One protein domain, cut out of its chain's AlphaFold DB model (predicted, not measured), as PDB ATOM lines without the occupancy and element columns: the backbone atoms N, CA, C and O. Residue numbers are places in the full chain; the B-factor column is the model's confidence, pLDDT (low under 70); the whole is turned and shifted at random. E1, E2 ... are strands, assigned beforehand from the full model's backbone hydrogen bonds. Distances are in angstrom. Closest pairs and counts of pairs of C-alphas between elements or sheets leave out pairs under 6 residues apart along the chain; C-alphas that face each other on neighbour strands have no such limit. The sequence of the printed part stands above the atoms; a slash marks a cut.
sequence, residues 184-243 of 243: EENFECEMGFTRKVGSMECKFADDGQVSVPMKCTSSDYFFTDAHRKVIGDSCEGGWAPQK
ATOM      1  N   GLU A 184     134.921 154.080  72.593       92.81
ATOM      2  CA  GLU A 184     134.382 155.448  72.658       92.81
ATOM      3  C   GLU A 184     132.873 155.483  72.962       92.81
ATOM      4  O   GLU A 184     132.402 156.392  73.638       92.81
ATOM      5  N   GLU A 185     132.112 154.474  72.527       91.62
ATOM      6  CA  GLU A 185     130.657 154.397  72.728       91.62
ATOM      7  C   GLU A 185     130.255 154.136  74.187       91.62
ATOM      8  O   GLU A 185     129.113 154.395  74.567       91.62
ATOM      9  N   ASN A 186     131.184 153.656  75.022       94.56
ATOM     10  CA  ASN A 186     130.954 153.455  76.456       94.56
ATOM     11  C   ASN A 186     131.048 154.763  77.265       94.56
ATOM     12  O   ASN A 186     130.920 154.749  78.494       94.56
ATOM     13  N   PHE A 187     131.275 155.893  76.590       94.62
ATOM     14  CA  PHE A 187     131.388 157.213  77.189       94.62
ATOM     15  C   PHE A 187     130.384 158.187  76.566       94.62
ATOM     16  O   PHE A 187     130.068 158.144  75.377       94.62
ATOM     17  N   GLU A 188     129.882 159.090  77.396       93.94
ATOM     18  CA  GLU A 188     129.045 160.216  77.000       93.94
ATOM     19  C   GLU A 188     129.774 161.534  77.266       93.94
ATOM     20  O   GLU A 188     130.778 161.568  77.979       93.94
ATOM     21  N   CYS A 189     129.285 162.627  76.683       92.25
ATOM     22  CA  CYS A 189     129.865 163.938  76.947       92.25
ATOM     23  C   CYS A 189     129.602 164.357  78.396       92.25
ATOM     24  O   CYS A 189     128.493 164.187  78.909       92.25
ATOM     25  N   GLU A 190     130.624 164.905  79.048       90.00
ATOM     26  CA  GLU A 190     130.476 165.508  80.372       90.00
ATOM     27  C   GLU A 190     129.642 166.799  80.287       90.00
ATOM     28  O   GLU A 190     129.444 167.376  79.213       90.00
ATOM     29  N   MET A 191     129.128 167.262  81.426       85.44
ATOM     30  CA  MET A 191     128.391 168.519  81.511       85.44
ATOM     31  C   MET A 191     129.175 169.688  80.901       85.44
ATOM     32  O   MET A 191     130.352 169.897  81.193       85.44
ATOM     33  N   GLY A 192     128.491 170.458  80.053       86.50
ATOM     34  CA  GLY A 192     129.082 171.553  79.283       86.50
ATOM     35  C   GLY A 192     129.778 171.115  77.991       86.50
ATOM     36  O   GLY A 192     130.348 171.958  77.301       86.50
ATOM     37  N   PHE A 193     129.712 169.831  77.623       89.88
ATOM     38  CA  PHE A 193     130.184 169.317  76.338       89.88
ATOM     39  C   PHE A 193     129.041 168.699  75.529       89.88
ATOM     40  O   PHE A 193     128.111 168.095  76.058       89.88
ATOM     41  N   THR A 194     129.123 168.826  74.207       91.44
ATOM     42  CA  THR A 194     128.167 168.259  73.252       91.44
ATOM     43  C   THR A 194     128.895 167.609  72.083       91.44
ATOM     44  O   THR A 194     130.039 167.938  71.773       91.44
ATOM     45  N   ARG A 195     128.222 166.680  71.402       91.69
ATOM     46  CA  ARG A 195     128.731 166.032  70.187       91.69
ATOM     47  C   ARG A 195     127.788 166.272  69.018       91.69
ATOM     48  O   ARG A 195     126.570 166.333  69.189       91.69
ATOM     49  N   LYS A 196     128.349 166.383  67.814       92.12
ATOM     50  CA  LYS A 196     127.557 166.467  66.578       92.12
ATOM     51  C   LYS A 196     126.944 165.104  66.249       92.12
ATOM     52  O   LYS A 196     127.524 164.067  66.564       92.12
ATOM     53  N   VAL A 197     125.802 165.102  65.563       89.81
ATOM     54  CA  VAL A 197     125.176 163.865  65.069       89.81
ATOM     55  C   VAL A 197     126.172 163.098  64.193       89.81
ATOM     56  O   VAL A 197     126.761 163.670  63.280       89.81
ATOM     57  N   GLY A 198     126.368 161.813  64.493       89.19
ATOM     58  CA  GLY A 198     127.318 160.948  63.785       89.19
ATOM     59  C   GLY A 198     128.781 161.085  64.227       89.19
ATOM     60  O   GLY A 198     129.642 160.457  63.621       89.19
ATOM     61  N   SER A 199     129.079 161.873  65.265       90.56
ATOM     62  CA  SER A 199     130.419 161.997  65.850       90.56
ATOM     63  C   SER A 199     130.437 161.510  67.301       90.56
ATOM     64  O   SER A 199     129.460 161.682  68.030       90.56
ATOM     65  N   MET A 200     131.561 160.925  67.722       88.50
ATOM     66  CA  MET A 200     131.857 160.563  69.119       88.50
ATOM     67  C   MET A 200     132.718 161.622  69.833       88.50
ATOM     68  O   MET A 200     133.028 161.502  71.017       88.50
ATOM     69  N   GLU A 201     133.085 162.695  69.127       90.88
ATOM     70  CA  GLU A 201     133.909 163.775  69.660       90.88
ATOM     71  C   GLU A 201     133.050 164.745  70.485       90.88
ATOM     72  O   GLU A 201     132.144 165.397  69.956       90.88
ATOM     73  N   CYS A 202     133.355 164.856  71.777       91.31
ATOM     74  CA  CYS A 202     132.731 165.817  72.679       91.31
ATOM     75  C   CYS A 202     133.491 167.146  72.636       91.31
ATOM     76  O   CYS A 202     134.698 167.199  72.869       91.31
ATOM     77  N   LYS A 203     132.778 168.230  72.323       89.44
ATOM     78  CA  LYS A 203     133.299 169.601  72.249       89.44
ATOM     79  C   LYS A 203     132.590 170.478  73.254       89.44
ATOM     80  O   LYS A 203     131.418 170.253  73.539       89.44
ATOM     81  N   PHE A 204     133.300 171.479  73.756       87.81
ATOM     82  CA  PHE A 204     132.720 172.487  74.630       87.81
ATOM     83  C   PHE A 204     131.468 173.081  73.976       87.81
ATOM     84  O   PHE A 204     131.490 173.437  72.796       87.81
ATOM     85  N   ALA A 205     130.374 173.115  74.726       84.25
ATOM     86  CA  ALA A 205     129.119 173.676  74.271       84.25
ATOM     87  C   ALA A 205     129.208 175.206  74.291       84.25
ATOM     88  O   ALA A 205     129.621 175.807  75.280       84.25
ATOM     89  N   ASP A 206     128.772 175.852  73.212       73.50
ATOM     90  CA  ASP A 206     128.801 177.317  73.095       73.50
ATOM     91  C   ASP A 206     127.860 178.030  74.099       73.50
ATOM     92  O   ASP A 206     127.844 179.258  74.172       73.50
ATOM     93  N   ASP A 207     127.078 177.282  74.889       70.50
ATOM     94  CA  ASP A 207     126.147 177.795  75.903       70.50
ATOM     95  C   ASP A 207     126.801 178.126  77.261       70.50
ATOM     96  O   ASP A 207     126.147 178.708  78.133       70.50
ATOM     97  N   GLY A 208     128.089 177.808  77.439       58.72
ATOM     98  CA  GLY A 208     128.897 178.242  78.582       58.72
ATOM     99  C   GLY A 208     128.553 177.585  79.925       58.72
ATOM    100  O   GLY A 208     129.025 178.055  80.962       58.72
ATOM    101  N   GLN A 209     127.762 176.507  79.946       62.34
ATOM    102  CA  GLN A 209     127.394 175.808  81.183       62.34
ATOM    103  C   GLN A 209     128.447 174.776  81.610       62.34
ATOM    104  O   GLN A 209     128.172 173.580  81.678       62.34
ATOM    105  N   VAL A 210     129.657 175.224  81.949       66.50
ATOM    106  CA  VAL A 210     130.589 174.374  82.707       66.50
ATOM    107  C   VAL A 210     130.464 174.695  84.186       66.50
ATOM    108  O   VAL A 210     130.708 175.820  84.625       66.50
ATOM    109  N   SER A 211     130.084 173.690  84.974       64.25
ATOM    110  CA  SER A 211     130.045 173.787  86.430       64.25
ATOM    111  C   SER A 211     131.469 173.822  86.982       64.25
ATOM    112  O   SER A 211     132.048 172.784  87.306       64.25
ATOM    113  N   VAL A 212     132.047 175.019  87.083       66.56
ATOM    114  CA  VAL A 212     133.326 175.216  87.770       66.56
ATOM    115  C   VAL A 212     133.114 174.939  89.265       66.56
ATOM    116  O   VAL A 212     132.208 175.524  89.869       66.56
ATOM    117  N   PRO A 213     133.908 174.060  89.902       67.81
ATOM    118  CA  PRO A 213     133.786 173.806  91.331       67.81
ATOM    119  C   PRO A 213     133.926 175.102  92.137       67.81
ATOM    120  O   PRO A 213     134.853 175.877  91.910       67.81
ATOM    121  N   MET A 214     133.075 175.299  93.154       60.50
ATOM    122  CA  MET A 214     133.078 176.496  94.024       60.50
ATOM    123  C   MET A 214     134.433 176.820  94.684       60.50
ATOM    124  O   MET A 214     134.609 177.915  95.206       60.50
ATOM    125  N   LYS A 215     135.375 175.868  94.713       68.31
ATOM    126  CA  LYS A 215     136.707 176.025  95.315       68.31
ATOM    127  C   LYS A 215     137.777 176.544  94.349       68.31
ATOM    128  O   LYS A 215     138.905 176.731  94.788       68.31
ATOM    129  N   CYS A 216     137.458 176.745  93.071       68.25
ATOM    130  CA  CYS A 216     138.409 177.285  92.103       68.25
ATOM    131  C   CYS A 216     138.569 178.795  92.345       68.25
ATOM    132  O   CYS A 216     137.614 179.554  92.170       68.25
ATOM    133  N   THR A 217     139.745 179.235  92.799       72.12
ATOM    134  CA  THR A 217     140.038 180.664  92.997       72.12
ATOM    135  C   THR A 217     140.518 181.310  91.693       72.12
ATOM    136  O   THR A 217     140.826 180.619  90.724       72.12
ATOM    137  N   SER A 218     140.599 182.644  91.636       68.62
ATOM    138  CA  SER A 218     140.969 183.394  90.420       68.62
ATOM    139  C   SER A 218     142.384 183.116  89.884       68.62
ATOM    140  O   SER A 218     142.729 183.610  88.814       68.62
ATOM    141  N   SER A 219     143.211 182.370  90.622       74.00
ATOM    142  CA  SER A 219     144.555 181.931  90.224       74.00
ATOM    143  C   SER A 219     144.645 180.443  89.859       74.00
ATOM    144  O   SER A 219     145.729 179.983  89.507       74.00
ATOM    145  N   ASP A 220     143.542 179.695  89.950       74.06
ATOM    146  CA  ASP A 220     143.524 178.252  89.718       74.06
ATOM    147  C   ASP A 220     143.052 177.913  88.299       74.06
ATOM    148  O   ASP A 220     142.168 178.564  87.740       74.06
ATOM    149  N   TYR A 221     143.619 176.849  87.729       71.12
ATOM    150  CA  TYR A 221     143.156 176.265  86.472       71.12
ATOM    151  C   TYR A 221     142.249 175.071  86.768       71.12
ATOM    152  O   TYR A 221     142.635 174.161  87.504       71.12
ATOM    153  N   PHE A 222     141.060 175.053  86.167       72.56
ATOM    154  CA  PHE A 222     140.156 173.907  86.197       72.56
ATOM    155  C   PHE A 222     140.214 173.177  84.857       72.56
ATOM    156  O   PHE A 222     139.910 173.756  83.815       72.56
ATOM    157  N   PHE A 223     140.601 171.905  84.901       75.88
ATOM    158  CA  PHE A 223     140.536 170.995  83.764       75.88
ATOM    159  C   PHE A 223     139.414 169.994  84.023       75.88
ATOM    160  O   PHE A 223     139.284 169.479  85.135       75.88
ATOM    161  N   THR A 224     138.616 169.726  82.998       79.12
ATOM    162  CA  THR A 224     137.582 168.695  83.018       79.12
ATOM    163  C   THR A 224     137.738 167.841  81.778       79.12
ATOM    164  O   THR A 224     137.993 168.365  80.693       79.12
ATOM    165  N   ASP A 225     137.572 166.535  81.947       86.69
ATOM    166  CA  ASP A 225     137.529 165.616  80.822       86.69
ATOM    167  C   ASP A 225     136.239 165.890  80.032       86.69
ATOM    168  O   ASP A 225     135.172 166.093  80.614       86.69
ATOM    169  N   ALA A 226     136.333 165.924  78.700       90.06
ATOM    170  CA  ALA A 226     135.176 166.168  77.831       90.06
ATOM    171  C   ALA A 226     134.186 164.990  77.820       90.06
ATOM    172  O   ALA A 226     133.040 165.130  77.385       90.06
ATOM    173  N   HIS A 227     134.634 163.829  78.297       92.88
ATOM    174  CA  HIS A 227     133.900 162.576  78.308       92.88
ATOM    175  C   HIS A 227     133.835 162.011  79.720       92.88
ATOM    176  O   HIS A 227     134.814 162.036  80.464       92.88
ATOM    177  N   ARG A 228     132.710 161.383  80.037       92.44
ATOM    178  CA  ARG A 228     132.526 160.569  81.236       92.44
ATOM    179  C   ARG A 228     131.958 159.214  80.858       92.44
ATOM    180  O   ARG A 228     131.291 159.068  79.838       92.44
ATOM    181  N   LYS A 229     132.220 158.200  81.676       95.06
ATOM    182  CA  LYS A 229     131.695 156.857  81.422       95.06
ATOM    183  C   LYS A 229     130.170 156.851  81.551       95.06
ATOM    184  O   LYS A 229     129.642 157.436  82.497       95.06
ATOM    185  N   VAL A 230     129.478 156.166  80.640       96.00
ATOM    186  CA  VAL A 230     128.018 156.005  80.705       96.00
ATOM    187  C   VAL A 230     127.640 155.319  82.019       96.00
ATOM    188  O   VAL A 230     128.226 154.306  82.414       96.00
ATOM    189  N   ILE A 231     126.652 155.871  82.722       95.19
ATOM    190  CA  ILE A 231     126.206 155.329  84.008       95.19
ATOM    191  C   ILE A 231     125.672 153.902  83.811       95.19
ATOM    192  O   ILE A 231     124.810 153.652  82.973       95.19
ATOM    193  N   GLY A 232     126.182 152.956  84.606       95.31
ATOM    194  CA  GLY A 232     125.830 151.532  84.525       95.31
ATOM    195  C   GLY A 232     126.712 150.706  83.578       95.31
ATOM    196  O   GLY A 232     126.641 149.471  83.608       95.31
ATOM    197  N   ASP A 233     127.578 151.358  82.800       96.88
ATOM    198  CA  ASP A 233     128.546 150.687  81.940       96.88
ATOM    199  C   ASP A 233     129.682 150.048  82.758       96.88
ATOM    200  O   ASP A 233     130.305 150.685  83.614       96.88
ATOM    201  N   SER A 234     129.959 148.767  82.497       97.06
ATOM    202  CA  SER A 234     130.969 147.985  83.221       97.06
ATOM    203  C   SER A 234     132.148 147.531  82.364       97.06
ATOM    204  O   SER A 234     132.801 146.555  82.727       97.06
ATOM    205  N   CYS A 235     132.441 148.210  81.250       96.75
ATOM    206  CA  CYS A 235     133.607 147.875  80.430       96.75
ATOM    207  C   CYS A 235     134.914 148.021  81.233       96.75
ATOM    208  O   CYS A 235     134.992 148.827  82.166       96.75
ATOM    209  N   GLU A 236     135.950 147.270  80.870       96.38
ATOM    210  CA  GLU A 236     137.245 147.255  81.557       96.38
ATOM    211  C   GLU A 236     138.404 147.387  80.566       96.38
ATOM    212  O   GLU A 236     138.467 146.673  79.569       96.38
ATOM    213  N   GLY A 237     139.365 148.270  80.856       95.25
ATOM    214  CA  GLY A 237     140.485 148.539  79.949       95.25
ATOM    215  C   GLY A 237     140.028 149.093  78.593       95.25
ATOM    216  O   GLY A 237     138.915 149.584  78.466       95.25
ATOM    217  N   GLY A 238     140.875 149.007  77.567       95.25
ATOM    218  CA  GLY A 238     140.551 149.520  76.231       95.25
ATOM    219  C   GLY A 238     140.712 151.036  76.117       95.25
ATOM    220  O   GLY A 238     141.693 151.596  76.610       95.25
ATOM    221  N   TRP A 239     139.781 151.684  75.419       94.62
ATOM    222  CA  TRP A 239     139.789 153.129  75.207       94.62
ATOM    223  C   TRP A 239     139.495 153.890  76.504       94.62
ATOM    224  O   TRP A 239     138.637 153.500  77.296       94.62
ATOM    225  N   ALA A 240     140.190 155.007  76.688       91.06
ATOM    226  CA  ALA A 240     139.921 155.980  77.734       91.06
ATOM    227  C   ALA A 240     140.075 157.390  77.148       91.06
ATOM    228  O   ALA A 240     140.940 157.585  76.283       91.06
ATOM    229  N   PRO A 241     139.277 158.367  77.609       86.50
ATOM    230  CA  PRO A 241     139.392 159.734  77.135       86.50
ATOM    231  C   PRO A 241     140.773 160.306  77.453       86.50
ATOM    232  O   PRO A 241     141.353 160.038  78.509       86.50
ATOM    233  N   GLN A 242     141.312 161.080  76.511       77.56
ATOM    234  CA  GLN A 242     142.541 161.832  76.737       77.56
ATOM    235  C   GLN A 242     142.229 163.055  77.603       77.56
ATOM    236  O   GLN A 242     141.226 163.728  77.373       77.56
ATOM    237  N   LYS A 243     143.090 163.294  78.595       60.91
ATOM    238  CA  LYS A 243     143.044 164.461  79.483       60.91
ATOM    239  C   LYS A 243     143.617 165.702  78.814       60.91
ATOM    240  O   LYS A 243     144.607 165.533  78.064       60.91
TER     241      LYS A 243
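AT A GLANCE: This is residues 184 to 243 of the 243 residues of the protein "Hypothetical protein" of Polarella glacialis (UniProt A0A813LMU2). This is a loop-built domain with little regular structure: one small two-stranded antiparallel sheet, E1 beside E2, from which long unnamed stretches loop out. Residues 190 to 226 make the longer one, in which residues 193 to 194 pair with 203 to 204 and residues 214 to 220 stick out freely. The printed part has 60 residues, no named helix and two strands, E1 then E2, holding only 6 residues; the class is all strand. The whole is loose, with a radius of gyration of the C-alphas of 13.2 A and spans of 37 by 26 by 19 A.

IN THESE COORDINATES: E1 is residues 187 to 189, 6.9 A long, beginning at C-alpha 187 (131.388, 157.213, 77.189). E2 is residues 227 to 229, also 6.9 A, ending at C-alpha 229 (131.695, 156.857, 81.422).

HOW THE PARTS SIT: E1 and E2 form a hairpin, antiparallel at 139 degrees between directions. C-alphas 187 and 229 face each other at 4.3 A. N 188 and O 228 are within hydrogen-bond range at 2.8 A.

THE WHOLE: The farthest C-alphas, Gly 198 and Ser 219, are 37.9 A apart. The printed part has no cut. The link from E1 to E2 is long, 37 residues. Residues 208 to 216, 218 and 243 have pLDDT under 70.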